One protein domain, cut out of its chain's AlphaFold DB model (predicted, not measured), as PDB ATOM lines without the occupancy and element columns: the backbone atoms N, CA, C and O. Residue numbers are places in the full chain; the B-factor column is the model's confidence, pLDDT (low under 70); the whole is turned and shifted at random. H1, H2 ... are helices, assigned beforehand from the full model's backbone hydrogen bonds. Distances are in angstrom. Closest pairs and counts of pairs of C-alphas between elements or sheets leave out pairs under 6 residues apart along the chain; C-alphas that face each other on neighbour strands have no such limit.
ATOM      1  N   GLN A  10      -2.561   3.676  17.736       69.50
ATOM      2  CA  GLN A  10      -2.972   3.834  19.134       69.50
ATOM      3  C   GLN A  10      -2.232   2.897  20.098       69.50
ATOM      4  O   GLN A  10      -1.883   3.305  21.203       69.50
ATOM      5  N   ASN A  11      -1.967   1.651  19.697       67.75
ATOM      6  CA  ASN A  11      -1.210   0.697  20.513       67.75
ATOM      7  C   ASN A  11       0.254   1.125  20.638       67.75
ATOM      8  O   ASN A  11       0.847   1.014  21.710       67.75
ATOM      9  N   ILE A  12       0.798   1.687  19.559       65.00
ATOM     10  CA  ILE A  12       2.134   2.273  19.517       65.00
ATOM     11  C   ILE A  12       2.216   3.496  20.452       65.00
ATOM     12  O   ILE A  12       3.090   3.570  21.315       65.00
ATOM     13  N   LYS A  13       1.239   4.406  20.368       71.19
ATOM     14  CA  LYS A  13       1.116   5.576  21.250       71.19
ATOM     15  C   LYS A  13       0.999   5.199  22.733       71.19
ATOM     16  O   LYS A  13       1.624   5.843  23.569       71.19
ATOM     17  N   LYS A  14       0.254   4.138  23.078       70.62
ATOM     18  CA  LYS A  14       0.159   3.637  24.468       70.62
ATOM     19  C   LYS A  14       1.512   3.221  25.037       70.62
ATOM     20  O   LYS A  14       1.747   3.389  26.227       70.62
ATOM     21  N   GLN A  15       2.373   2.653  24.201       63.94
ATOM     22  CA  GLN A  15       3.695   2.202  24.622       63.94
ATOM     23  C   GLN A  15       4.704   3.346  24.633       63.94
ATOM     24  O   GLN A  15       5.640   3.312  25.426       63.94
ATOM     25  N   HIS A  16       4.508   4.379  23.803       66.31
ATOM     26  CA  HIS A  16       5.390   5.536  23.820       66.31
ATOM     27  C   HIS A  16       4.668   6.859  23.564       66.31
ATOM     28  O   HIS A  16       4.285   7.216  22.448       66.31
ATOM     29  N   THR A  17       4.578   7.630  24.639       69.19
ATOM     30  CA  THR A  17       3.831   8.886  24.742       69.19
ATOM     31  C   THR A  17       4.352   9.991  23.826       69.19
ATOM     32  O   THR A  17       3.588  10.865  23.432       69.19
ATOM     33  N   PHE A  18       5.623   9.950  23.405       67.88
ATOM     34  CA  PHE A  18       6.161  10.963  22.489       67.88
ATOM     35  C   PHE A  18       5.456  10.970  21.122       67.88
ATOM     36  O   PHE A  18       5.515  11.991  20.436       67.88
ATOM     37  N   ILE A  19       4.780   9.877  20.732       71.12
ATOM     38  CA  ILE A  19       3.998   9.812  19.488       71.12
ATOM     39  C   ILE A  19       2.909  10.871  19.449       71.12
ATOM     40  O   ILE A  19       2.663  11.426  18.385       71.12
ATOM     41  N   GLU A  20       2.332  11.228  20.598       74.31
ATOM     42  CA  GLU A  20       1.322  12.287  20.695       74.31
ATOM     43  C   GLU A  20       1.833  13.642  20.188       74.31
ATOM     44  O   GLU A  20       1.063  14.476  19.709       74.31
ATOM     45  N   ASN A  21       3.149  13.854  20.257       74.19
ATOM     46  CA  ASN A  21       3.780  15.091  19.822       74.19
ATOM     47  C   ASN A  21       4.089  15.113  18.322       74.19
ATOM     48  O   ASN A  21       4.418  16.183  17.807       74.19
ATOM     49  N   LEU A  22       3.984  13.975  17.625       75.25
ATOM     50  CA  LEU A  22       4.236  13.906  16.191       75.25
ATOM     51  C   LEU A  22       3.108  14.568  15.415       75.25
ATOM     52  O   LEU A  22       1.933  14.286  15.643       75.25
ATOM     53  N   ASP A  23       3.476  15.392  14.439       77.94
ATOM     54  CA  ASP A  23       2.506  16.073  13.584       77.94
ATOM     55  C   ASP A  23       1.587  15.080  12.876       77.94
ATOM     56  O   ASP A  23       0.379  15.275  12.844       77.94
ATOM     57  N   PHE A  24       2.129  13.951  12.418       79.12
ATOM     58  CA  PHE A  24       1.324  12.875  11.855       79.12
ATOM     59  C   PHE A  24       0.261  12.337  12.813       79.12
ATOM     60  O   PHE A  24      -0.875  12.126  12.402       79.12
ATOM     61  N   TYR A  25       0.610  12.104  14.083       79.94
ATOM     62  CA  TYR A  25      -0.360  11.599  15.050       79.94
ATOM     63  C   TYR A  25      -1.465  12.627  15.279       79.94
ATOM     64  O   TYR A  25      -2.637  12.272  15.300       79.94
ATOM     65  N   LYS A  26      -1.110  13.914  15.362       82.88
ATOM     66  CA  LYS A  26      -2.086  15.005  15.479       82.88
ATOM     67  C   LYS A  26      -3.013  15.079  14.261       82.88
ATOM     68  O   LYS A  26      -4.217  15.222  14.447       82.88
ATOM     69  N   ILE A  27      -2.481  14.932  13.041       85.38
ATOM     70  CA  ILE A  27      -3.286  14.856  11.806       85.38
ATOM     71  C   ILE A  27      -4.226  13.646  11.863       85.38
ATOM     72  O   ILE A  27      -5.418  13.768  11.601       85.38
ATOM     73  N   HIS A  28      -3.703  12.478  12.229       85.69
ATOM     74  CA  HIS A  28      -4.486  11.250  12.323       85.69
ATOM     75  C   HIS A  28      -5.612  11.352  13.364       85.69
ATOM     76  O   HIS A  28      -6.728  10.894  13.121       85.69
ATOM     77  N   GLU A  29      -5.349  11.970  14.517       85.94
ATOM     78  CA  GLU A  29      -6.368  12.247  15.534       85.94
ATOM     79  C   GLU A  29      -7.418  13.239  15.036       85.94
ATOM     80  O   GLU A  29      -8.606  13.044  15.280       85.94
ATOM     81  N   GLU A  30      -7.014  14.267  14.289       86.69
ATOM     82  CA  GLU A  30      -7.949  15.195  13.652       86.69
ATOM     83  C   GLU A  30      -8.866  14.486  12.643       86.69
ATOM     84  O   GLU A  30     -10.063  14.776  12.580       86.69
ATOM     85  N   PHE A  31      -8.344  13.499  11.911       89.19
ATOM     86  CA  PHE A  31      -9.133  12.665  11.003       89.19
ATOM     87  C   PHE A  31     -10.110  11.715  11.704       89.19
ATOM     88  O   PHE A  31     -11.047  11.231  11.071       89.19
ATOM     89  N   ASN A  32      -9.921  11.454  13.000       88.00
ATOM     90  CA  ASN A  32     -10.859  10.680  13.815       88.00
ATOM     91  C   ASN A  32     -11.984  11.535  14.415       88.00
ATOM     92  O   ASN A  32     -12.947  10.977  14.942       88.00
ATOM     93  N   LYS A  33     -11.878  12.869  14.381       85.19
ATOM     94  CA  LYS A  33     -12.930  13.743  14.904       85.19
ATOM     95  C   LYS A  33     -14.122  13.749  13.956       85.19
ATOM     96  O   LYS A  33     -13.946  13.974  12.759       85.19
ATOM     97  N   SER A  34     -15.325  13.583  14.513       76.19
ATOM     98  CA  SER A  34     -16.559  13.742  13.742       76.19
ATOM     99  C   SER A  34     -16.644  15.143  13.140       76.19
ATOM    100  O   SER A  34     -16.076  16.110  13.665       76.19
ATOM    101  N   CYS A  35     -17.380  15.251  12.041       71.06
ATOM    102  CA  CYS A  35     -17.535  16.500  11.313       71.06
ATOM    103  C   CYS A  35     -18.421  17.541  12.044       71.06
ATOM    104  O   CYS A  35     -18.505  18.677  11.589       71.06
ATOM    105  N   ASP A  36     -19.010  17.194  13.199       65.12
ATOM    106  CA  ASP A  36     -19.915  18.051  13.990       65.12
ATOM    107  C   ASP A  36     -19.199  19.012  14.968       65.12
ATOM    108  O   ASP A  36     -19.844  19.689  15.771       65.12
ATOM    109  N   ASN A  37     -17.861  19.069  14.969       55.56
ATOM    110  CA  ASN A  37     -17.106  19.798  15.996       55.56
ATOM    111  C   ASN A  37     -16.570  21.180  15.562       55.56
ATOM    112  O   ASN A  37     -15.940  21.332  14.520       55.56
ATOM    113  N   ARG A  38     -16.756  22.156  16.469       50.47
ATOM    114  CA  ARG A  38     -16.181  23.520  16.625       50.47
ATOM    115  C   ARG A  38     -16.214  24.527  15.463       50.47
ATOM    116  O   ARG A  38     -16.372  25.703  15.772       50.47
ATOM    117  N   TYR A  39     -16.130  24.128  14.195       51.88
ATOM    118  CA  TYR A  39     -16.010  25.058  13.052       51.88
ATOM    119  C   TYR A  39     -17.222  25.031  12.097       51.88
ATOM    120  O   TYR A  39     -17.161  25.552  10.989       51.88
ATOM    121  N   GLY A  40     -18.343  24.455  12.551       53.91
ATOM    122  CA  GLY A  40     -19.585  24.302  11.784       53.91
ATOM    123  C   GLY A  40     -19.626  23.019  10.944       53.91
ATOM    124  O   GLY A  40     -18.597  22.414  10.660       53.91
ATOM    125  N   ASN A  41     -20.824  22.607  10.511       61.16
ATOM    126  CA  ASN A  41     -21.050  21.380   9.722       61.16
ATOM    127  C   ASN A  41     -20.503  21.475   8.280       61.16
ATOM    128  O   ASN A  41     -20.967  20.765   7.390       61.16
ATOM    129  N   ASP A  42     -19.584  22.393   7.994       69.12
ATOM    130  CA  ASP A  42     -19.133  22.705   6.636       69.12
ATOM    131  C   ASP A  42     -18.207  21.636   6.062       69.12
ATOM    132  O   ASP A  42     -18.240  21.389   4.859       69.12
ATOM    133  N   ALA A  43     -17.483  20.924   6.929       74.81
ATOM    134  CA  ALA A  43     -16.731  19.733   6.555       74.81
ATOM    135  C   ALA A  43     -17.596  18.462   6.474       74.81
ATOM    136  O   ALA A  43     -17.094  17.424   6.050       74.81
ATOM    137  N   CYS A  44     -18.865  18.490   6.896       81.69
ATOM    138  CA  CYS A  44     -19.742  17.326   6.774       81.69
ATOM    139  C   CYS A  44     -20.214  17.153   5.332       81.69
ATOM    140  O   CYS A  44     -20.530  18.118   4.629       81.69
ATOM    141  N   TYR A  45     -20.348  15.902   4.898       78.81
ATOM    142  CA  TYR A  45     -21.010  15.609   3.638       78.81
ATOM    143  C   TYR A  45     -22.508  15.951   3.744       78.81
ATOM    144  O   TYR A  45     -23.242  15.332   4.504       78.81
ATOM    145  N   LYS A  46     -22.968  16.947   2.976       75.06
ATOM    146  CA  LYS A  46     -24.380  17.399   2.943       75.06
ATOM    147  C   LYS A  46     -25.162  16.860   1.733       75.06
ATOM    148  O   LYS A  46     -26.261  17.328   1.441       75.06
ATOM    149  N   GLY A  47     -24.568  15.953   0.958       72.75
ATOM    150  CA  GLY A  47     -25.188  15.410  -0.251       72.75
ATOM    151  C   GLY A  47     -26.170  14.276   0.040       72.75
ATOM    152  O   GLY A  47     -26.169  13.692   1.115       72.75
ATOM    153  N   ILE A  48     -26.972  13.913  -0.962       74.19
ATOM    154  CA  ILE A  48     -27.821  12.715  -0.908       74.19
ATOM    155  C   ILE A  48     -26.924  11.461  -0.960       74.19
ATOM    156  O   ILE A  48     -25.995  11.407  -1.779       74.19
ATOM    157  N   THR A  49     -27.195  10.475  -0.098       78.69
ATOM    158  CA  THR A  49     -26.478   9.187  -0.004       78.69
ATOM    159  C   THR A  49     -27.276   8.002  -0.563       78.69
ATOM    160  O   THR A  49     -26.769   6.893  -0.584       78.69
ATOM    161  N   ASP A  50     -28.470   8.205  -1.130       71.81
ATOM    162  CA  ASP A  50     -29.355   7.132  -1.637       71.81
ATOM    163  C   ASP A  50     -28.728   6.184  -2.683       71.81
ATOM    164  O   ASP A  50     -29.260   5.108  -2.951       71.81
ATOM    165  N   ARG A  51     -27.622   6.593  -3.323       74.12
ATOM    166  CA  ARG A  51     -26.868   5.786  -4.304       74.12
ATOM    167  C   ARG A  51     -25.568   5.196  -3.750       74.12
ATOM    168  O   ARG A  51     -24.829   4.585  -4.513       74.12
ATOM    169  N   TRP A  52     -25.269   5.435  -2.477       81.06
ATOM    170  CA  TRP A  52     -24.065   4.946  -1.818       81.06
ATOM    171  C   TRP A  52     -24.176   3.451  -1.487       81.06
ATOM    172  O   TRP A  52     -25.268   2.877  -1.552       81.06
ATOM    173  N   PRO A  53     -23.044   2.816  -1.137       75.50
ATOM    174  CA  PRO A  53     -23.022   1.480  -0.554       75.50
ATOM    175  C   PRO A  53     -24.044   1.300   0.571       75.50
ATOM    176  O   PRO A  53     -24.297   2.218   1.347       75.50
ATOM    177  N   LYS A  54     -24.624   0.098   0.664       75.94
ATOM    178  CA  LYS A  54     -25.619  -0.227   1.701       75.94
ATOM    179  C   LYS A  54     -24.983  -0.601   3.038       75.94
ATOM    180  O   LYS A  54     -25.682  -0.584   4.049       75.94
ATOM    181  N   SER A  55     -23.706  -0.988   3.035       86.75
ATOM    182  CA  SER A  55     -22.963  -1.252   4.268       86.75
ATOM    183  C   SER A  55     -22.837   0.045   5.067       86.75
ATOM    184  O   SER A  55     -22.335   1.055   4.567       86.75
ATOM    185  N   HIS A  56     -23.322   0.014   6.311       86.12
ATOM    186  CA  HIS A  56     -23.284   1.159   7.216       86.12
ATOM    187  C   HIS A  56     -21.833   1.577   7.489       86.12
ATOM    188  O   HIS A  56     -21.503   2.760   7.458       86.12
ATOM    189  N   GLU A  57     -20.946   0.601   7.687       88.69
ATOM    190  CA  GLU A  57     -19.517   0.801   7.903       88.69
ATOM    191  C   GLU A  57     -18.843   1.475   6.701       88.69
ATOM    192  O   GLU A  57     -18.026   2.382   6.877       88.69
ATOM    193  N   VAL A  58     -19.197   1.066   5.477       91.50
ATOM    194  CA  VAL A  58     -18.670   1.669   4.244       91.50
ATOM    195  C   VAL A  58     -19.181   3.099   4.073       91.50
ATOM    196  O   VAL A  58     -18.395   3.992   3.752       91.50
ATOM    197  N   GLN A  59     -20.472   3.343   4.319       89.88
ATOM    198  CA  GLN A  59     -21.054   4.684   4.252       89.88
ATOM    199  C   GLN A  59     -20.379   5.641   5.247       89.88
ATOM    200  O   GLN A  59     -19.952   6.728   4.855       89.88
ATOM    201  N   GLU A  60     -20.210   5.225   6.502       88.94
ATOM    202  CA  GLU A  60     -19.533   6.013   7.540       88.94
ATOM    203  C   GLU A  60     -18.089   6.365   7.129       88.94
ATOM    204  O   GLU A  60     -17.632   7.498   7.297       88.94
ATOM    205  N   LEU A  61     -17.348   5.409   6.554       92.00
ATOM    206  CA  LEU A  61     -15.987   5.658   6.070       92.00
ATOM    207  C   LEU A  61     -15.943   6.636   4.900       92.00
ATOM    208  O   LEU A  61     -15.045   7.473   4.854       92.00
ATOM    209  N   LEU A  62     -16.897   6.556   3.975       90.88
ATOM    210  CA  LEU A  62     -17.015   7.486   2.855       90.88
ATOM    211  C   LEU A  62     -17.340   8.912   3.330       90.88
ATOM    212  O   LEU A  62     -16.729   9.870   2.852       90.88
ATOM    213  N   GLU A  63     -18.244   9.072   4.300       87.81
ATOM    214  CA  GLU A  63     -18.564  10.376   4.905       87.81
ATOM    215  C   GLU A  63     -17.330  10.986   5.585       87.81
ATOM    216  O   GLU A  63     -16.976  12.143   5.333       87.81
ATOM    217  N   ASN A  64     -16.616  10.182   6.376       90.06
ATOM    218  CA  ASN A  64     -15.383  10.605   7.036       90.06
ATOM    219  C   ASN A  64     -14.265  10.922   6.031       90.06
ATOM    220  O   ASN A  64     -13.554  11.914   6.192       90.06
ATOM    221  N   LEU A  65     -14.123  10.130   4.962       90.75
ATOM    222  CA  LEU A  65     -13.151  10.377   3.896       90.75
ATOM    223  C   LEU A  65     -13.426  11.712   3.192       90.75
ATOM    224  O   LEU A  65     -12.497  12.497   2.995       90.75
ATOM    225  N   TYR A  66     -14.690  12.002   2.861       87.94
ATOM    226  CA  TYR A  66     -15.090  13.301   2.315       87.94
ATOM    227  C   TYR A  66     -14.722  14.439   3.272       87.94
ATOM    228  O   TYR A  66     -14.109  15.422   2.852       87.94
ATOM    229  N   SER A  67     -15.057  14.289   4.557       87.00
ATOM    230  CA  SER A  67     -14.787  15.313   5.564       87.00
ATOM    231  C   SER A  67     -13.299  15.599   5.706       87.00
ATOM    232  O   SER A  67     -12.869  16.751   5.648       87.00
ATOM    233  N   ASN A  68     -12.488  14.551   5.804       88.81
ATOM    234  CA  ASN A  68     -11.049  14.686   5.959       88.81
ATOM    235  C   ASN A  68     -10.397  15.313   4.726       88.81
ATOM    236  O   ASN A  68      -9.536  16.176   4.871       88.81
ATOM    237  N   LEU A  69     -10.854  14.972   3.520       86.62
ATOM    238  CA  LEU A  69     -10.412  15.659   2.308       86.62
ATOM    239  C   LEU A  69     -10.778  17.137   2.338       86.62
ATOM    240  O   LEU A  69      -9.919  17.974   2.072       86.62
ATOM    241  N   TYR A  70     -12.015  17.475   2.704       83.50
ATOM    242  CA  TYR A  70     -12.436  18.867   2.834       83.50
ATOM    243  C   TYR A  70     -11.531  19.648   3.796       83.50
ATOM    244  O   TYR A  70     -11.078  20.735   3.442       83.50
ATOM    245  N   LYS A  71     -11.205  19.085   4.970       84.12
ATOM    246  CA  LYS A  71     -10.272  19.705   5.929       84.12
ATOM    247  C   LYS A  71      -8.922  20.016   5.272       84.12
ATOM    248  O   LYS A  71      -8.439  21.141   5.377       84.12
ATOM    249  N   ILE A  72      -8.345  19.054   4.545       83.62
ATOM    250  CA  ILE A  72      -7.066  19.224   3.831       83.62
ATOM    251  C   ILE A  72      -7.157  20.346   2.791       83.62
ATOM    252  O   ILE A  72      -6.303  21.231   2.769       83.62
ATOM    253  N   TYR A  73      -8.193  20.341   1.951       79.62
ATOM    254  CA  TYR A  73      -8.355  21.336   0.889       79.62
ATOM    255  C   TYR A  73      -8.602  22.743   1.428       79.62
ATOM    256  O   TYR A  73      -8.059  23.708   0.892       79.62
ATOM    257  N   SER A  74      -9.393  22.868   2.492       78.31
ATOM    258  CA  SER A  74      -9.678  24.149   3.139       78.31
ATOM    259  C   SER A  74      -8.412  24.792   3.706       78.31
ATOM    260  O   SER A  74      -8.220  25.998   3.538       78.31
ATOM    261  N   VAL A  75      -7.519  23.983   4.292       78.19
ATOM    262  CA  VAL A  75      -6.198  24.450   4.742       78.19
ATOM    263  C   VAL A  75      -5.278  24.771   3.568       78.19
ATOM    264  O   VAL A  75      -4.668  25.837   3.552       78.19
ATOM    265  N   HIS A  76      -5.214  23.913   2.548       75.06
ATOM    266  CA  HIS A  76      -4.366  24.141   1.374       75.06
ATOM    267  C   HIS A  76      -4.726  25.434   0.619       75.06
ATOM    268  O   HIS A  76      -3.849  26.216   0.255       75.06
ATOM    269  N   ASN A  77      -6.020  25.710   0.443       73.69
ATOM    270  CA  ASN A  77      -6.507  26.911  -0.236       73.69
ATOM    271  C   ASN A  77      -6.482  28.172   0.649       73.69
ATOM    272  O   ASN A  77      -7.021  29.200   0.241       73.69
ATOM    273  N   ASN A  78      -5.915  28.106   1.863       71.44
ATOM    274  CA  ASN A  78      -5.947  29.177   2.867       71.44
ATOM    275  C   ASN A  78      -7.369  29.697   3.162       71.44
ATOM    276  O   ASN A  78      -7.553  30.865   3.492       71.44
ATOM    277  N   THR A  79      -8.387  28.842   3.008       70.62
ATOM    278  CA  THR A  79      -9.784  29.196   3.312       70.62
ATOM    279  C   THR A  79      -9.998  29.260   4.823       70.62
ATOM    280  O   THR A  79     -10.725  30.115   5.315       70.62
ATOM    281  N   THR A  80      -9.327  28.373   5.556       69.62
ATOM    282  CA  THR A  80      -9.207  28.381   7.016       69.62
ATOM    283  C   THR A  80      -7.955  27.584   7.399       69.62
ATOM    284  O   THR A  80      -7.566  26.687   6.660       69.62
ATOM    285  N   ASN A  81      -7.310  27.886   8.523       65.62
ATOM    286  CA  ASN A  81      -6.236  27.071   9.110       65.62
ATOM    287  C   ASN A  81      -6.691  26.305  10.367       65.62
ATOM    288  O   ASN A  81      -5.891  25.599  10.981       65.62
ATOM    289  N   ASP A  82      -7.978  26.399  10.692       73.88
ATOM    290  CA  ASP A  82      -8.597  25.974  11.944       73.88
ATOM    291  C   ASP A  82      -8.446  24.471  12.246       73.88
ATOM    292  O   ASP A  82      -8.291  24.044  13.391       73.88
ATOM    293  N   TYR A  83      -8.442  23.633  11.205       77.00
ATOM    294  CA  TYR A  83      -8.356  22.176  11.363       77.00
ATOM    295  C   TYR A  83      -6.966  21.694  11.801       77.00
ATOM    296  O   TYR A  83      -6.852  20.658  12.453       77.00
ATOM    297  N   PHE A  84      -5.903  22.431  11.461       79.38
ATOM    298  CA  PHE A  84      -4.514  22.015  11.693       79.38
ATOM    299  C   PHE A  84      -3.662  23.128  12.337       79.38
ATOM    300  O   PHE A  84      -2.446  23.139  12.162       79.38
ATOM    301  N   GLU A  85      -4.267  24.040  13.114       63.88
ATOM    302  CA  GLU A  85      -3.645  25.270  13.664       63.88
ATOM    303  C   GLU A  85      -2.277  25.066  14.355       63.88
ATOM    304  O   GLU A  85      -1.437  25.962  14.353       63.88
ATOM    305  N   ASN A  86      -2.023  23.884  14.927       64.06
ATOM    306  CA  ASN A  86      -0.793  23.559  15.664       64.06
ATOM    307  C   ASN A  86       0.211  22.706  14.869       64.06
ATOM    308  O   ASN A  86       1.094  22.075  15.459       64.06
ATOM    309  N   ILE A  87       0.057  22.644  13.546       67.44
ATOM    310  CA  ILE A  87       0.830  21.778  12.661       67.44
ATOM    311  C   ILE A  87       1.572  22.649  11.644       67.44
ATOM    312  O   ILE A  87       0.995  23.188  10.704       67.44
ATOM    313  N   ASN A  88       2.882  22.814  11.837       56.97
ATOM    314  CA  ASN A  88       3.716  23.658  10.979       56.97
ATOM    315  C   ASN A  88       4.188  22.878   9.744       56.97
ATOM    316  O   ASN A  88       5.359  22.507   9.634       56.97
ATOM    317  N   LEU A  89       3.266  22.595   8.822       60.19
ATOM    318  CA  LEU A  89       3.568  21.849   7.603       60.19
ATOM    319  C   LEU A  89       3.285  22.711   6.378       60.19
ATOM    320  O   LEU A  89       2.141  22.976   6.026       60.19
ATOM    321  N   ARG A  90       4.364  23.122   5.702       54.88
ATOM    322  CA  ARG A  90       4.309  23.752   4.371       54.88
ATOM    323  C   ARG A  90       4.091  22.739   3.241       54.88
ATOM    324  O   ARG A  90       4.029  23.145   2.088       54.88
ATOM    325  N   ASP A  91       4.047  21.443   3.553       64.62
ATOM    326  CA  ASP A  91       3.977  20.373   2.560       64.62
ATOM    327  C   ASP A  91       2.600  19.712   2.565       64.62
ATOM    328  O   ASP A  91       2.263  18.941   3.456       64.62
ATOM    329  N   GLU A  92       1.814  19.997   1.536       67.31
ATOM    330  CA  GLU A  92       0.498  19.405   1.291       67.31
ATOM    331  C   GLU A  92       0.512  17.866   1.208       67.31
ATOM    332  O   GLU A  92      -0.484  17.208   1.520       67.31
ATOM    333  N   LYS A  93       1.647  17.263   0.829       75.00
ATOM    334  CA  LYS A  93       1.755  15.817   0.600       75.00
ATOM    335  C   LYS A  93       1.609  15.014   1.877       75.00
ATOM    336  O   LYS A  93       1.074  13.908   1.839       75.00
ATOM    337  N   ILE A  94       2.055  15.558   3.010       76.94
ATOM    338  CA  ILE A  94       1.969  14.856   4.292       76.94
ATOM    339  C   ILE A  94       0.519  14.663   4.731       76.94
ATOM    340  O   ILE A  94       0.205  13.630   5.318       76.94
ATOM    341  N   TYR A  95      -0.378  15.593   4.392       82.06
ATOM    342  CA  TYR A  95      -1.801  15.455   4.680       82.06
ATOM    343  C   TYR A  95      -2.404  14.301   3.879       82.06
ATOM    344  O   TYR A  95      -3.095  13.461   4.452       82.06
ATOM    345  N   CYS A  96      -2.075  14.196   2.587       84.00
ATOM    346  CA  CYS A  96      -2.535  13.089   1.748       84.00
ATOM    347  C   CYS A  96      -1.950  11.740   2.180       84.00
ATOM    348  O   CYS A  96      -2.694  10.771   2.294       84.00
ATOM    349  N   VAL A  97      -0.651  11.671   2.494       85.00
ATOM    350  CA  VAL A  97      -0.033  10.456   3.057       85.00
ATOM    351  C   VAL A  97      -0.721  10.042   4.357       85.00
ATOM    352  O   VAL A  97      -1.051   8.870   4.537       85.00
ATOM    353  N   SER A  98      -0.978  11.002   5.245       86.44
ATOM    354  CA  SER A  98      -1.654  10.747   6.518       86.44
ATOM    355  C   SER A  98      -3.083  10.257   6.305       86.44
ATOM    356  O   SER A  98      -3.525   9.347   7.002       86.44
ATOM    357  N   LEU A  99      -3.797  10.818   5.327       90.06
ATOM    358  CA  LEU A  99      -5.165  10.425   5.011       90.06
ATOM    359  C   LEU A  99      -5.224   9.021   4.405       90.06
ATOM    360  O   LEU A  99      -6.089   8.230   4.773       90.06
ATOM    361  N   LYS A 100      -4.287   8.701   3.509       91.62
ATOM    362  CA  LYS A 100      -4.140   7.360   2.941       91.62
ATOM    363  C   LYS A 100      -3.868   6.332   4.026       91.62
ATOM    364  O   LYS A 100      -4.597   5.350   4.126       91.62
ATOM    365  N   TYR A 101      -2.894   6.601   4.893       90.06
ATOM    366  CA  TYR A 101      -2.644   5.749   6.050       90.06
ATOM    367  C   TYR A 101      -3.888   5.583   6.927       90.06
ATOM    368  O   TYR A 101      -4.237   4.454   7.254       90.06
ATOM    369  N   TRP A 102      -4.565   6.683   7.276       92.06
ATOM    370  CA  TRP A 102      -5.779   6.657   8.092       92.06
ATOM    371  C   TRP A 102      -6.857   5.771   7.462       92.06
ATOM    372  O   TRP A 102      -7.393   4.900   8.140       92.06
ATOM    373  N   LEU A 103      -7.133   5.922   6.162       93.69
ATOM    374  CA  LEU A 103      -8.152   5.125   5.482       93.69
ATOM    375  C   LEU A 103      -7.810   3.632   5.540       93.69
ATOM    376  O   LEU A 103      -8.652   2.819   5.912       93.69
ATOM    377  N   TYR A 104      -6.563   3.272   5.227       92.56
ATOM    378  CA  TYR A 104      -6.111   1.882   5.262       92.56
ATOM    379  C   TYR A 104      -6.077   1.308   6.682       92.56
ATOM    380  O   TYR A 104      -6.421   0.144   6.882       92.56
ATOM    381  N   ASP A 105      -5.727   2.115   7.685       88.56
ATOM    382  CA  ASP A 105      -5.838   1.734   9.092       88.56
ATOM    383  C   ASP A 105      -7.291   1.455   9.481       88.56
ATOM    384  O   ASP A 105      -7.563   0.434  10.109       88.56
ATOM    385  N   LYS A 106      -8.242   2.287   9.042       91.00
ATOM    386  CA  LYS A 106      -9.671   2.075   9.303       91.00
ATOM    387  C   LYS A 106     -10.251   0.854   8.608       91.00
ATOM    388  O   LYS A 106     -11.034   0.148   9.231       91.00
ATOM    389  N   ILE A 107      -9.867   0.585   7.360       91.62
ATOM    390  CA  ILE A 107     -10.314  -0.618   6.642       91.62
ATOM    391  C   ILE A 107      -9.877  -1.880   7.394       91.62
ATOM    392  O   ILE A 107     -10.686  -2.782   7.609       91.62
ATOM    393  N   VAL A 108      -8.610  -1.910   7.821       87.44
ATOM    394  CA  VAL A 108      -8.022  -3.033   8.561       87.44
ATOM    395  C   VAL A 108      -8.701  -3.184   9.928       87.44
ATOM    396  O   VAL A 108      -9.297  -4.224  10.184       87.44
ATOM    397  N   THR A 109      -8.758  -2.112  10.725       84.94
ATOM    398  CA  THR A 109      -9.305  -2.140  12.099       84.94
ATOM    399  C   THR A 109     -10.811  -2.370  12.189       84.94
ATOM    400  O   THR A 109     -11.286  -2.939  13.170       84.94
ATOM    401  N   LYS A 110     -11.592  -1.944  11.187       87.69
ATOM    402  CA  LYS A 110     -13.022  -2.285  11.097       87.69
ATOM    403  C   LYS A 110     -13.249  -3.701  10.549       87.69
ATOM    404  O   LYS A 110     -14.374  -4.181  10.606       87.69
ATOM    405  N   GLY A 111     -12.209  -4.374  10.047       86.38
ATOM    406  CA  GLY A 111     -12.291  -5.742   9.541       86.38
ATOM    407  C   GLY A 111     -13.193  -5.884   8.316       86.38
ATOM    408  O   GLY A 111     -13.930  -6.867   8.226       86.38
ATOM    409  N   LEU A 112     -13.163  -4.904   7.402       89.94
ATOM    410  CA  LEU A 112     -14.023  -4.922   6.215       89.94
ATOM    411  C   LEU A 112     -13.764  -6.158   5.351       89.94
ATOM    412  O   LEU A 112     -12.623  -6.592   5.170       89.94
ATOM    413  N   LYS A 113     -14.835  -6.690   4.768       89.94
ATOM    414  CA  LYS A 113     -14.768  -7.794   3.808       89.94
ATOM    415  C   LYS A 113     -14.413  -7.297   2.409       89.94
ATOM    416  O   LYS A 113     -14.537  -6.121   2.087       89.94
ATOM    417  N   GLU A 114     -13.997  -8.217   1.547       87.44
ATOM    418  CA  GLU A 114     -13.542  -7.907   0.186       87.44
ATOM    419  C   GLU A 114     -14.610  -7.201  -0.678       87.44
ATOM    420  O   GLU A 114     -14.281  -6.361  -1.511       87.44
ATOM    421  N   ASP A 115     -15.891  -7.524  -0.492       88.25
ATOM    422  CA  ASP A 115     -17.020  -6.841  -1.131       88.25
ATOM    423  C   ASP A 115     -17.210  -5.416  -0.596       88.25
ATOM    424  O   ASP A 115     -17.358  -4.485  -1.385       88.25
ATOM    425  N   GLU A 116     -17.099  -5.219   0.715       93.69
ATOM    426  CA  GLU A 116     -17.185  -3.899   1.354       93.69
ATOM    427  C   GLU A 116     -16.018  -2.984   0.956       93.69
ATOM    428  O   GLU A 116     -16.207  -1.790   0.729       93.69
ATOM    429  N   ILE A 117     -14.810  -3.536   0.815       92.75
ATOM    430  CA  ILE A 117     -13.631  -2.803   0.329       92.75
ATOM    431  C   ILE A 117     -13.851  -2.328  -1.114       92.75
ATOM    432  O   ILE A 117     -13.554  -1.176  -1.441       92.75
ATOM    433  N   LYS A 118     -14.411  -3.185  -1.978       91.25
ATOM    434  CA  LYS A 118     -14.766  -2.805  -3.354       91.25
ATOM    435  C   LYS A 118     -15.825  -1.709  -3.368       91.25
ATOM    436  O   LYS A 118     -15.636  -0.700  -4.045       91.25
ATOM    437  N   GLU A 119     -16.884  -1.865  -2.575       92.00
ATOM    438  CA  GLU A 119     -17.931  -0.850  -2.420       92.00
ATOM    439  C   GLU A 119     -17.364   0.497  -1.938       92.00
ATOM    440  O   GLU A 119     -17.761   1.547  -2.442       92.00
ATOM    441  N   LEU A 120     -16.397   0.482  -1.015       94.69
ATOM    442  CA  LEU A 120     -15.711   1.678  -0.525       94.69
ATOM    443  C   LEU A 120     -14.944   2.398  -1.642       94.69
ATOM    444  O   LEU A 120     -15.101   3.607  -1.822       94.69
ATOM    445  N   PHE A 121     -14.130   1.684  -2.423       92.31
ATOM    446  CA  PHE A 121     -13.366   2.308  -3.509       92.31
ATOM    447  C   PHE A 121     -14.252   2.773  -4.674       92.31
ATOM    448  O   PHE A 121     -13.980   3.825  -5.266       92.31
ATOM    449  N   ASP A 122     -15.328   2.047  -4.981       89.69
ATOM    450  CA  ASP A 122     -16.320   2.458  -5.977       89.69
ATOM    451  C   ASP A 122     -17.111   3.683  -5.505       89.69
ATOM    452  O   ASP A 122     -17.300   4.632  -6.270       89.69
ATOM    453  N   GLY A 123     -17.506   3.722  -4.230       89.44
ATOM    454  CA  GLY A 123     -18.160   4.876  -3.618       89.44
ATOM    455  C   GLY A 123     -17.270   6.119  -3.634       89.44
ATOM    456  O   GLY A 123     -17.714   7.200  -4.031       89.44
ATOM    457  N   TRP A 124     -15.985   5.967  -3.305       88.56
ATOM    458  CA  TRP A 124     -14.990   7.031  -3.447       88.56
ATOM    459  C   TRP A 124     -14.954   7.565  -4.886       88.56
ATOM    460  O   TRP A 124     -15.110   8.770  -5.107       88.56
ATOM    461  N   ARG A 125     -14.796   6.668  -5.868       87.00
ATOM    462  CA  ARG A 125     -14.667   7.010  -7.290       87.00
ATOM    463  C   ARG A 125     -15.906   7.722  -7.832       87.00
ATOM    464  O   ARG A 125     -15.765   8.742  -8.499       87.00
ATOM    465  N   ASN A 126     -17.090   7.195  -7.531       85.94
ATOM    466  CA  ASN A 126     -18.348   7.611  -8.150       85.94
ATOM    467  C   ASN A 126     -19.047   8.757  -7.408       85.94
ATOM    468  O   ASN A 126     -19.924   9.412  -7.976       85.94
ATOM    469  N   HIS A 127     -18.739   8.976  -6.126       83.50
ATOM    470  CA  HIS A 127     -19.514   9.902  -5.293       83.50
ATOM    471  C   HIS A 127     -18.693  10.971  -4.591       83.50
ATOM    472  O   HIS A 127     -19.248  12.033  -4.311       83.50
ATOM    473  N   ILE A 128     -17.411  10.729  -4.316       83.81
ATOM    474  CA  ILE A 128     -16.573  11.675  -3.572       83.81
ATOM    475  C   ILE A 128     -15.599  12.387  -4.510       83.81
ATOM    476  O   ILE A 128     -15.571  13.619  -4.523       83.81
ATOM    477  N   LYS A 129     -14.857  11.633  -5.333       81.12
ATOM    478  CA  LYS A 129     -13.785  12.146  -6.201       81.12
ATOM    479  C   LYS A 129     -14.220  13.342  -7.055       81.12
ATOM    480  O   LYS A 129     -13.491  14.322  -7.136       81.12
ATOM    481  N   GLU A 130     -15.408  13.287  -7.661       72.94
ATOM    482  CA  GLU A 130     -15.917  14.350  -8.547       72.94
ATOM    483  C   GLU A 130     -16.556  15.538  -7.807       72.94
ATOM    484  O   GLU A 130     -16.691  16.625  -8.369       72.94
ATOM    485  N   LYS A 131     -16.975  15.361  -6.546       70.31
ATOM    486  CA  LYS A 131     -17.681  16.409  -5.783       70.31
ATOM    487  C   LYS A 131     -16.746  17.424  -5.146       70.31
ATOM    488  O   LYS A 131     -17.180  18.512  -4.766       70.31
ATOM    489  N   ILE A 132     -15.473  17.082  -5.026       65.44
ATOM    490  CA  ILE A 132     -14.463  17.969  -4.475       65.44
ATOM    491  C   ILE A 132     -13.978  18.876  -5.615       65.44
ATOM    492  O   ILE A 132     -13.105  18.522  -6.393       65.44
ATOM    493  N   LYS A 133     -14.612  20.049  -5.747       53.34
ATOM    494  CA  LYS A 133     -14.388  21.030  -6.831       53.34
ATOM    495  C   LYS A 133     -13.037  21.761  -6.790       53.34
ATOM    496  O   LYS A 133     -12.757  22.556  -7.685       53.34
ATOM    497  N   TYR A 134     -12.235  21.554  -5.755       53.62
ATOM    498  CA  TYR A 134     -10.961  22.247  -5.585       53.62
ATOM    499  C   TYR A 134      -9.853  21.437  -6.251       53.62
ATOM    500  O   TYR A 134      -9.921  20.211  -6.247       53.62
ATOM    501  N   GLN A 135      -8.903  22.131  -6.891       53.69
ATOM    502  CA  GLN A 135      -7.843  21.549  -7.723       53.69
ATOM    503  C   GLN A 135      -7.353  20.209  -7.155       53.69
ATOM    504  O   GLN A 135      -7.045  20.154  -5.964       53.69
ATOM    505  N   PRO A 136      -7.296  19.137  -7.966       52.78
ATOM    506  CA  PRO A 136      -6.902  17.832  -7.469       52.78
ATOM    507  C   PRO A 136      -5.500  17.949  -6.880       52.78
ATOM    508  O   PRO A 136      -4.523  18.101  -7.615       52.78
ATOM    509  N   LEU A 137      -5.400  17.855  -5.553       55.06
ATOM    510  CA  LEU A 137      -4.142  17.533  -4.907       55.06
ATOM    511  C   LEU A 137      -3.824  16.120  -5.388       55.06
ATOM    512  O   LEU A 137      -4.350  15.137  -4.862       55.06
ATOM    513  N   GLN A 138      -2.985  16.018  -6.423       53.72
ATOM    514  CA  GLN A 138      -2.618  14.739  -7.018       53.72
ATOM    515  C   GLN A 138      -2.128  13.675  -6.014       53.72
ATOM    516  O   GLN A 138      -2.366  12.505  -6.311       53.72
ATOM    517  N   PRO A 139      -1.571  13.974  -4.815       55.78
ATOM    518  CA  PRO A 139      -1.230  12.893  -3.889       55.78
ATOM    519  C   PRO A 139      -2.425  12.233  -3.168       55.78
ATOM    520  O   PRO A 139      -2.221  11.210  -2.523       55.78
ATOM    521  N   CYS A 140      -3.657  12.748  -3.261       76.62
ATOM    522  CA  CYS A 140      -4.841  12.210  -2.563       76.62
ATOM    523  C   CYS A 140      -5.720  11.282  -3.442       76.62
ATOM    524  O   CYS A 140      -6.928  11.168  -3.227       76.62
ATOM    525  N   THR A 141      -5.146  10.621  -4.453       83.75
ATOM    526  CA  THR A 141      -5.869   9.638  -5.284       83.75
ATOM    527  C   THR A 141      -5.841   8.256  -4.636       83.75
ATOM    528  O   THR A 141      -4.771   7.795  -4.257       83.75
ATOM    529  N   PHE A 142      -6.987   7.579  -4.545       89.00
ATOM    530  CA  PHE A 142      -7.089   6.209  -4.023       89.00
ATOM    531  C   PHE A 142      -7.359   5.208  -5.149       89.00
ATOM    532  O   PHE A 142      -8.234   5.443  -5.992       89.00
ATOM    533  N   TYR A 143      -6.633   4.090  -5.132       89.69
ATOM    534  CA  TYR A 143      -6.799   2.968  -6.060       89.69
ATOM    535  C   TYR A 143      -7.523   1.793  -5.402       89.69
ATOM    536  O   TYR A 143      -7.521   1.666  -4.183       89.69
ATOM    537  N   ASN A 144      -8.144   0.936  -6.217       89.31
ATOM    538  CA  ASN A 144      -8.813  -0.270  -5.734       89.31
ATOM    539  C   ASN A 144      -7.768  -1.313  -5.310       89.31
ATOM    540  O   ASN A 144      -6.960  -1.725  -6.141       89.31
ATOM    541  N   LEU A 145      -7.786  -1.709  -4.039       91.31
ATOM    542  CA  LEU A 145      -6.831  -2.631  -3.420       91.31
ATOM    543  C   LEU A 145      -7.588  -3.747  -2.701       91.31
ATOM    544  O   LEU A 145      -8.645  -3.491  -2.130       91.31
ATOM    545  N   ASN A 146      -7.023  -4.951  -2.659       88.75
ATOM    546  CA  ASN A 146      -7.524  -6.001  -1.762       88.75
ATOM    547  C   ASN A 146      -6.960  -5.848  -0.334       88.75
ATOM    548  O   ASN A 146      -6.046  -5.058  -0.091       88.75
ATOM    549  N   MET A 147      -7.479  -6.620   0.625       86.00
ATOM    550  CA  MET A 147      -7.058  -6.535   2.033       86.00
ATOM    551  C   MET A 147      -5.544  -6.746   2.255       86.00
ATOM    552  O   MET A 147      -4.936  -6.028   3.052       86.00
ATOM    553  N   ASP A 148      -4.908  -7.690   1.557       82.75
ATOM    554  CA  ASP A 148      -3.465  -7.949   1.710       82.75
ATOM    555  C   ASP A 148      -2.627  -6.788   1.159       82.75
ATOM    556  O   ASP A 148      -1.650  -6.347   1.769       82.75
ATOM    557  N   GLU A 149      -3.057  -6.227   0.032       89.25
ATOM    558  CA  GLU A 149      -2.474  -5.032  -0.573       89.25
ATOM    559  C   GLU A 149      -2.612  -3.802   0.331       89.25
ATOM    560  O   GLU A 149      -1.651  -3.045   0.490       89.25
ATOM    561  N   ILE A 150      -3.764  -3.636   0.986       90.00
ATOM    562  CA  ILE A 150      -4.013  -2.579   1.976       90.00
ATOM    563  C   ILE A 150      -3.065  -2.719   3.168       90.00
ATOM    564  O   ILE A 150      -2.432  -1.740   3.562       90.00
ATOM    565  N   LYS A 151      -2.918  -3.928   3.727       84.88
ATOM    566  CA  LYS A 151      -1.987  -4.187   4.839       84.88
ATOM    567  C   LYS A 151      -0.547  -3.841   4.458       84.88
ATOM    568  O   LYS A 151       0.143  -3.174   5.228       84.88
ATOM    569  N   SER A 152      -0.120  -4.231   3.257       85.31
ATOM    570  CA  SER A 152       1.222  -3.943   2.752       85.31
ATOM    571  C   SER A 152       1.472  -2.437   2.585       85.31
ATOM    572  O   SER A 152       2.407  -1.884   3.170       85.31
ATOM    573  N   ILE A 153       0.606  -1.727   1.847       90.25
ATOM    574  CA  ILE A 153       0.814  -0.296   1.576       90.25
ATOM    575  C   ILE A 153       0.680   0.559   2.845       90.25
ATOM    576  O   ILE A 153       1.420   1.530   3.022       90.25
ATOM    577  N   LYS A 154      -0.204   0.174   3.777       88.81
ATOM    578  CA  LYS A 154      -0.351   0.807   5.096       88.81
ATOM    579  C   LYS A 154       0.979   0.837   5.855       88.81
ATOM    580  O   LYS A 154       1.346   1.881   6.400       88.81
ATOM    581  N   ASN A 155       1.720  -0.273   5.854       84.00
ATOM    582  CA  ASN A 155       3.025  -0.364   6.513       84.00
ATOM    583  C   ASN A 155       4.054   0.584   5.874       84.00
ATOM    584  O   ASN A 155       4.819   1.241   6.582       84.00
ATOM    585  N   ILE A 156       4.032   0.726   4.546       88.12
ATOM    586  CA  ILE A 156       4.926   1.629   3.802       88.12
ATOM    587  C   ILE A 156       4.637   3.097   4.141       88.12
ATOM    588  O   ILE A 156       5.556   3.857   4.464       88.12
ATOM    589  N   TYR A 157       3.365   3.505   4.124       86.62
ATOM    590  CA  TYR A 157       2.973   4.881   4.454       86.62
ATOM    591  C   TYR A 157       3.384   5.293   5.862       86.62
ATOM    592  O   TYR A 157       3.737   6.444   6.139       86.62
ATOM    593  N   ALA A 158       3.376   4.339   6.768       80.62
ATOM    594  CA  ALA A 158       3.695   4.615   8.140       80.62
ATOM    595  C   ALA A 158       5.191   4.522   8.449       80.62
ATOM    596  O   ALA A 158       5.678   5.294   9.274       80.62
ATOM    597  N   LEU A 159       5.949   3.683   7.732       80.69
ATOM    598  CA  LEU A 159       7.406   3.806   7.668       80.69
ATOM    599  C   LEU A 159       7.799   5.230   7.257       80.69
ATOM    600  O   LEU A 159       8.590   5.881   7.941       80.69
ATOM    601  N   TYR A 160       7.228   5.721   6.154       80.44
ATOM    602  CA  TYR A 160       7.498   7.064   5.641       80.44
ATOM    603  C   TYR A 160       7.213   8.144   6.684       80.44
ATOM    604  O   TYR A 160       8.015   9.048   6.914       80.44
ATOM    605  N   THR A 161       6.095   7.992   7.379       74.94
ATOM    606  CA  THR A 161       5.688   8.870   8.465       74.94
ATOM    607  C   THR A 161       6.687   8.901   9.627       74.94
ATOM    608  O   THR A 161       7.084   9.981  10.075       74.94
ATOM    609  N   ILE A 162       7.093   7.733  10.137       72.00
ATOM    610  CA  ILE A 162       8.051   7.618  11.250       72.00
ATOM    611  C   ILE A 162       9.377   8.275  10.864       72.00
ATOM    612  O   ILE A 162       9.980   9.021  11.641       72.00
ATOM    613  N   LEU A 163       9.800   8.038   9.626       73.31
ATOM    614  CA  LEU A 163      11.007   8.605   9.047       73.31
ATOM    615  C   LEU A 163      10.960  10.134   8.942       73.31
ATOM    616  O   LEU A 163      11.936  10.799   9.284       73.31
ATOM    617  N   HIS A 164       9.831  10.703   8.519       68.19
ATOM    618  CA  HIS A 164       9.660  12.155   8.437       68.19
ATOM    619  C   HIS A 164       9.635  12.816   9.829       68.19
ATOM    620  O   HIS A 164      10.059  13.959  10.010       68.19
ATOM    621  N   SER A 165       9.201  12.073  10.844       61.34
ATOM    622  CA  SER A 165       8.944  12.578  12.192       61.34
ATOM    623  C   SER A 165      10.196  12.790  13.065       61.34
ATOM    624  O   SER A 165      10.068  13.275  14.190       61.34
ATOM    625  N   THR A 166      11.423  12.488  12.596       58.84
ATOM    626  CA  THR A 166      12.536  12.243  13.537       58.84
ATOM    627  C   THR A 166      13.906  12.874  13.254       58.84
ATOM    628  O   THR A 166      14.557  12.574  12.265       58.84
ATOM    629  N   THR A 167      14.410  13.641  14.235       49.66
ATOM    630  CA  THR A 167      15.819  13.573  14.720       49.66
ATOM    631  C   THR A 167      15.903  13.305  16.237       49.66
ATOM    632  O   THR A 167      16.949  12.894  16.708       49.66
ATOM    633  N   LYS A 168      14.808  13.469  17.006       49.44
ATOM    634  CA  LYS A 168      14.786  13.347  18.483       49.44
ATOM    635  C   LYS A 168      14.327  11.985  19.046       49.44
ATOM    636  O   LYS A 168      14.433  11.776  20.245       49.44
ATOM    637  N   ILE A 169      13.782  11.082  18.225       53.69
ATOM    638  CA  ILE A 169      13.034   9.890  18.695       53.69
ATOM    639  C   ILE A 169      13.947   8.743  19.151       53.69
ATOM    640  O   ILE A 169      13.542   7.960  20.003       53.69
ATOM    641  N   PHE A 170      15.179   8.644  18.648       52.34
ATOM    642  CA  PHE A 170      15.988   7.438  18.864       52.34
ATOM    643  C   PHE A 170      17.326   7.648  19.579       52.34
ATOM    644  O   PHE A 170      18.008   6.664  19.844       52.34
ATOM    645  N   GLU A 171      17.691   8.878  19.957       49.38
ATOM    646  CA  GLU A 171      18.882   9.109  20.802       49.38
ATOM    647  C   GLU A 171      18.726   8.495  22.209       49.38
ATOM    648  O   GLU A 171      19.724   8.203  22.857       49.38
ATOM    649  N   ASN A 172      17.487   8.211  22.639       47.03
ATOM    650  CA  ASN A 172      17.165   7.634  23.951       47.03
ATOM    651  C   ASN A 172      16.621   6.188  23.886       47.03
ATOM    652  O   ASN A 172      16.082   5.696  24.876       47.03
ATOM    653  N   CYS A 173      16.705   5.508  22.735       50.25
ATOM    654  CA  CYS A 173      16.188   4.141  22.579       50.25
ATOM    655  C   CYS A 173      17.257   3.114  22.994       50.25
ATOM    656  O   CYS A 173      18.191   2.850  22.237       50.25
ATOM    657  N   ASN A 174      17.113   2.504  24.173       50.81
ATOM    658  CA  ASN A 174      17.923   1.345  24.562       50.81
ATOM    659  C   ASN A 174      17.348   0.065  23.923       50.81
ATOM    660  O   ASN A 174      16.137  -0.057  23.748       50.81
ATOM    661  N   GLU A 175      18.210  -0.904  23.586       46.97
ATOM    662  CA  GLU A 175      17.900  -2.072  22.731       46.97
ATOM    663  C   GLU A 175      16.729  -2.976  23.182       46.97
ATOM    664  O   GLU A 175      16.295  -3.809  22.393       46.97
ATOM    665  N   ILE A 176      16.207  -2.816  24.403       41.56
ATOM    666  CA  ILE A 176      15.196  -3.692  25.021       41.56
ATOM    667  C   ILE A 176      13.752  -3.178  24.817       41.56
ATOM    668  O   ILE A 176      12.809  -3.951  24.953       41.56
ATOM    669  N   GLU A 177      13.538  -1.906  24.453       45.72
ATOM    670  CA  GLU A 177      12.210  -1.271  24.595       45.72
ATOM    671  C   GLU A 177      11.538  -0.782  23.298       45.72
ATOM    672  O   GLU A 177      10.417  -0.289  23.347       45.72
ATOM    673  N   CYS A 178      12.152  -0.905  22.118       56.53
ATOM    674  CA  CYS A 178      11.707  -0.136  20.943       56.53
ATOM    675  C   CYS A 178      10.850  -0.940  19.944       56.53
ATOM    676  O   CYS A 178      11.330  -1.260  18.857       56.53
ATOM    677  N   LYS A 179       9.558  -1.183  20.245       52.75
ATOM    678  CA  LYS A 179       8.598  -1.826  19.303       52.75
ATOM    679  C   LYS A 179       8.439  -1.092  17.959       52.75
ATOM    680  O   LYS A 179       8.029  -1.686  16.968       52.75
ATOM    681  N   TYR A 180       8.828   0.186  17.878       56.91
ATOM    682  CA  TYR A 180       8.948   0.924  16.607       56.91
ATOM    683  C   TYR A 180       9.866   0.268  15.590       56.91
ATOM    684  O   TYR A 180       9.694   0.475  14.390       56.91
ATOM    685  N   LYS A 181      10.877  -0.460  16.069       60.88
ATOM    686  CA  LYS A 181      11.864  -1.104  15.216       60.88
ATOM    687  C   LYS A 181      11.206  -2.178  14.355       60.88
ATOM    688  O   LYS A 181      11.486  -2.215  13.164       60.88
ATOM    689  N   ASP A 182      10.275  -2.942  14.917       60.25
ATOM    690  CA  ASP A 182       9.551  -3.994  14.196       60.25
ATOM    691  C   ASP A 182       8.656  -3.390  13.108       60.25
ATOM    692  O   ASP A 182       8.640  -3.851  11.971       60.25
ATOM    693  N   TYR A 183       7.989  -2.277  13.422       62.91
ATOM    694  CA  TYR A 183       7.157  -1.550  12.465       62.91
ATOM    695  C   TYR A 183       7.971  -0.925  11.326       62.91
ATOM    696  O   TYR A 183       7.586  -0.959  10.156       62.91
ATOM    697  N   PHE A 184       9.128  -0.359  11.669       70.38
ATOM    698  CA  PHE A 184      10.077   0.165  10.701       70.38
ATOM    699  C   PHE A 184      10.608  -0.945   9.786       70.38
ATOM    700  O   PHE A 184      10.650  -0.779   8.567       70.38
ATOM    701  N   GLU A 185      11.006  -2.076  10.369       70.44
ATOM    702  CA  GLU A 185      11.503  -3.248   9.651       70.44
ATOM    703  C   GLU A 185      10.455  -3.798   8.697       70.44
ATOM    704  O   GLU A 185      10.743  -3.959   7.512       70.44
ATOM    705  N   GLN A 186       9.232  -3.997   9.182       71.25
ATOM    706  CA  GLN A 186       8.121  -4.476   8.377       71.25
ATOM    707  C   GLN A 186       7.797  -3.508   7.236       71.25
ATOM    708  O   GLN A 186       7.710  -3.925   6.086       71.25
ATOM    709  N   GLY A 187       7.697  -2.204   7.508       77.50
ATOM    710  CA  GLY A 187       7.465  -1.217   6.454       77.50
ATOM    711  C   GLY A 187       8.587  -1.177   5.412       77.50
ATOM    712  O   GLY A 187       8.326  -0.935   4.235       77.50
ATOM    713  N   LEU A 188       9.833  -1.455   5.811       76.12
ATOM    714  CA  LEU A 188      10.973  -1.506   4.897       76.12
ATOM    715  C   LEU A 188      10.969  -2.780   4.045       76.12
ATOM    716  O   LEU A 188      11.257  -2.700   2.850       76.12
ATOM    717  N   VAL A 189      10.607  -3.928   4.636       70.75
ATOM    718  CA  VAL A 189      10.336  -5.178   3.906       70.75
ATOM    719  C   VAL A 189       9.275  -4.924   2.838       70.75
ATOM    720  O   VAL A 189       9.517  -5.204   1.665       70.75
ATOM    721  N   GLU A 190       8.136  -4.338   3.219       79.06
ATOM    722  CA  GLU A 190       7.043  -4.099   2.276       79.06
ATOM    723  C   GLU A 190       7.425  -3.100   1.190       79.06
ATOM    724  O   GLU A 190       7.086  -3.306   0.024       79.06
ATOM    725  N   PHE A 191       8.200  -2.061   1.518       83.62
ATOM    726  CA  PHE A 191       8.726  -1.140   0.513       83.62
ATOM    727  C   PHE A 191       9.544  -1.889  -0.547       83.62
ATOM    728  O   PHE A 191       9.306  -1.723  -1.740       83.62
ATOM    729  N   ILE A 192      10.463  -2.764  -0.134       72.75
ATOM    730  CA  ILE A 192      11.320  -3.531  -1.053       72.75
ATOM    731  C   ILE A 192      10.512  -4.542  -1.864       72.75
ATOM    732  O   ILE A 192      10.694  -4.641  -3.079       72.75
ATOM    733  N   ASN A 193       9.597  -5.270  -1.220       71.38
ATOM    734  CA  ASN A 193       8.692  -6.191  -1.903       71.38
ATOM    735  C   ASN A 193       7.868  -5.461  -2.963       71.38
ATOM    736  O   ASN A 193       7.705  -5.965  -4.071       71.38
ATOM    737  N   SER A 194       7.411  -4.248  -2.653       80.19
ATOM    738  CA  SER A 194       6.645  -3.407  -3.572       80.19
ATOM    739  C   SER A 194       7.477  -2.923  -4.742       80.19
ATOM    740  O   SER A 194       6.997  -2.960  -5.870       80.19
ATOM    741  N   VAL A 195       8.737  -2.539  -4.515       73.62
ATOM    742  CA  VAL A 195       9.662  -2.240  -5.614       73.62
ATOM    743  C   VAL A 195       9.799  -3.456  -6.521       73.62
ATOM    744  O   VAL A 195       9.607  -3.326  -7.726       73.62
ATOM    745  N   ASN A 196      10.062  -4.640  -5.969       70.88
ATOM    746  CA  ASN A 196      10.233  -5.856  -6.766       70.88
ATOM    747  C   ASN A 196       8.956  -6.227  -7.538       70.88
ATOM    748  O   ASN A 196       9.031  -6.506  -8.734       70.88
ATOM    749  N   LYS A 197       7.790  -6.171  -6.878       75.81
ATOM    750  CA  LYS A 197       6.469  -6.432  -7.476       75.81
ATOM    751  C   LYS A 197       6.177  -5.444  -8.610       75.81
ATOM    752  O   LYS A 197       5.830  -5.849  -9.709       75.81
ATOM    753  N   CYS A 198       6.389  -4.153  -8.372       76.94
ATOM    754  CA  CYS A 198       5.960  -3.080  -9.270       76.94
ATOM    755  C   CYS A 198       7.024  -2.615 -10.277       76.94
ATOM    756  O   CYS A 198       6.770  -1.697 -11.061       76.94
ATOM    757  N   SER A 199       8.202  -3.252 -10.297       64.94
ATOM    758  CA  SER A 199       9.272  -2.964 -11.265       64.94
ATOM    759  C   SER A 199       8.936  -3.398 -12.696       64.94
ATOM    760  O   SER A 199       9.568  -2.909 -13.630       64.94
ATOM    761  N   ARG A 200       7.964  -4.305 -12.876       55.88
ATOM    762  CA  ARG A 200       7.651  -4.948 -14.166       55.88
ATOM    763  C   ARG A 200       6.244  -4.658 -14.707       55.88
ATOM    764  O   ARG A 200       6.035  -4.802 -15.907       55.88
ATOM    765  N   ASP A 201       5.307  -4.207 -13.872       51.44
ATOM    766  CA  ASP A 201       3.902  -4.048 -14.277       51.44
ATOM    767  C   ASP A 201       3.603  -2.678 -14.895       51.44
ATOM    768  O   ASP A 201       3.723  -1.635 -14.255       51.44
ATOM    769  N   SER A 202       3.118  -2.652 -16.135       53.75
ATOM    770  CA  SER A 202       2.647  -1.441 -16.819       53.75
ATOM    771  C   SER A 202       1.188  -1.090 -16.483       53.75
ATOM    772  O   SER A 202       0.424  -0.752 -17.386       53.75
ATOM    773  N   MET A 203       0.754  -1.196 -15.222       56.47
ATOM    774  CA  MET A 203      -0.629  -0.858 -14.855       56.47
ATOM    775  C   MET A 203      -0.738   0.513 -14.181       56.47
ATOM    776  O   MET A 203      -0.018   0.830 -13.236       56.47
ATOM    777  N   SER A 204      -1.651   1.327 -14.710       64.06
ATOM    778  CA  SER A 204      -2.071   2.641 -14.209       64.06
ATOM    779  C   SER A 204      -3.142   2.555 -13.112       64.06
ATOM    780  O   SER A 204      -3.729   3.573 -12.752       64.06
ATOM    781  N   GLU A 205      -3.426   1.353 -12.602       72.94
ATOM    782  CA  GLU A 205      -4.446   1.085 -11.584       72.94
ATOM    783  C   GLU A 205      -3.956   0.048 -10.553       72.94
ATOM    784  O   GLU A 205      -2.958  -0.642 -10.768       72.94
ATOM    785  N   GLY A 206      -4.665  -0.055  -9.425       87.00
ATOM    786  CA  GLY A 206      -4.399  -1.037  -8.369       87.00
ATOM    787  C   GLY A 206      -3.184  -0.724  -7.489       87.00
ATOM    788  O   GLY A 206      -2.760   0.427  -7.361       87.00
ATOM    789  N   TYR A 207      -2.609  -1.764  -6.880       89.12
ATOM    790  CA  TYR A 207      -1.514  -1.651  -5.909       89.12
ATOM    791  C   TYR A 207      -0.274  -0.930  -6.427       89.12
ATOM    792  O   TYR A 207       0.290  -0.086  -5.737       89.12
ATOM    793  N   CYS A 208       0.166  -1.242  -7.645       86.81
ATOM    794  CA  CYS A 208       1.376  -0.626  -8.177       86.81
ATOM    795  C   CYS A 208       1.177   0.841  -8.560       86.81
ATOM    796  O   CYS A 208       2.130   1.610  -8.469       86.81
ATOM    797  N   ALA A 209      -0.040   1.254  -8.919       86.88
ATOM    798  CA  ALA A 209      -0.349   2.667  -9.104       86.88
ATOM    799  C   ALA A 209      -0.290   3.421  -7.765       86.88
ATOM    800  O   ALA A 209       0.401   4.433  -7.661       86.88
ATOM    801  N   GLU A 210      -0.897   2.857  -6.718       90.00
ATOM    802  CA  GLU A 210      -0.824   3.389  -5.353       90.00
ATOM    803  C   GLU A 210       0.631   3.499  -4.854       90.00
ATOM    804  O   GLU A 210       1.052   4.540  -4.346       90.00
ATOM    805  N   PHE A 211       1.434   2.451  -5.056       89.06
ATOM    806  CA  PHE A 211       2.842   2.442  -4.664       89.06
ATOM    807  C   PHE A 211       3.687   3.450  -5.455       89.06
ATOM    808  O   PHE A 211       4.588   4.079  -4.899       89.06
ATOM    809  N   ARG A 212       3.421   3.651  -6.747       85.06
ATOM    810  CA  ARG A 212       4.155   4.663  -7.514       85.06
ATOM    811  C   ARG A 212       3.761   6.088  -7.144       85.06
ATOM    812  O   ARG A 212       4.634   6.954  -7.137       85.06
ATOM    813  N   ASP A 213       2.503   6.337  -6.792       85.06
ATOM    814  CA  ASP A 213       2.093   7.626  -6.227       85.06
ATOM    815  C   ASP A 213       2.858   7.918  -4.932       85.06
ATOM    816  O   ASP A 213       3.383   9.020  -4.757       85.06
TER     817      ASP A 213
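This is residues 10 to 213 of the 604 residues of an uncharacterized protein of Plasmodium vivax India VII (UniProt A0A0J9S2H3). Helix H5 makes the core, with H4 packed on one side and H7 on the other; H8 crosses H7 on its far side from H5, H6 packs on H4, and H3 crosses H5. Short H1 and H2 lead into H3, H9 packs on the last part of H8, and residues 171 to 176 stick out. The printed part has 204 residues with nine named helices, H1 to H9 in order, and no named strand; it is all helix, with mostly crossed packing, compact, radius of gyration of the C-alphas 17.3 A, spanning 54 by 43 by 29 A.

Start at H1, residues 10 to 15, and H2, residues 17 to 21, which only just touch, with 3 pairs of C-alphas within 8 A, only at the corner; C-alphas 13 and 19 are closest, 5.4 A. H3, residues 23 to 32, touches H5, residues 92 to 109, at a steep tilt of 53 degrees, closest at C-alphas 28 and 102, 6.4 A. H4, residues 56 to 76, forms a helical hairpin with H5, closest at C-alphas 72 and 95, 6.5 A. H6, residues 114 to 128, touches H4, closest at C-alphas 58 and 120, 5.6 A. H7, residues 147 to 164, touches H5, closest at C-alphas 101 and 154, 5.5 A. H8, residues 180 to 198, touches H7 at a steep tilt of 60 degrees, closest at C-alphas 155 and 187, 4.5 A. H9, residues 206 to 213, touches H8, closest at C-alphas 198 and 208, 5.3 A. Every O i to N i+4 pair is within hydrogen-bond range except in H5, 13 of 14, and H2, 0 of 1 but 2 of 2 O i to N i+3 pairs.

Find C-alpha 10 at (-2.972, 3.834, 19.134), where H1 begins. H4 runs 30.3 A, H5 26.0 A. H9 ends at C-alpha 213, (2.093, 7.626, -6.227).

The printed part has no cut; links H3 to H4, H4 to H5, H6 to H7 and H7 to H8 are long. Confidence is low, pLDDT under 70, in 58 residues, among them 164 to 183.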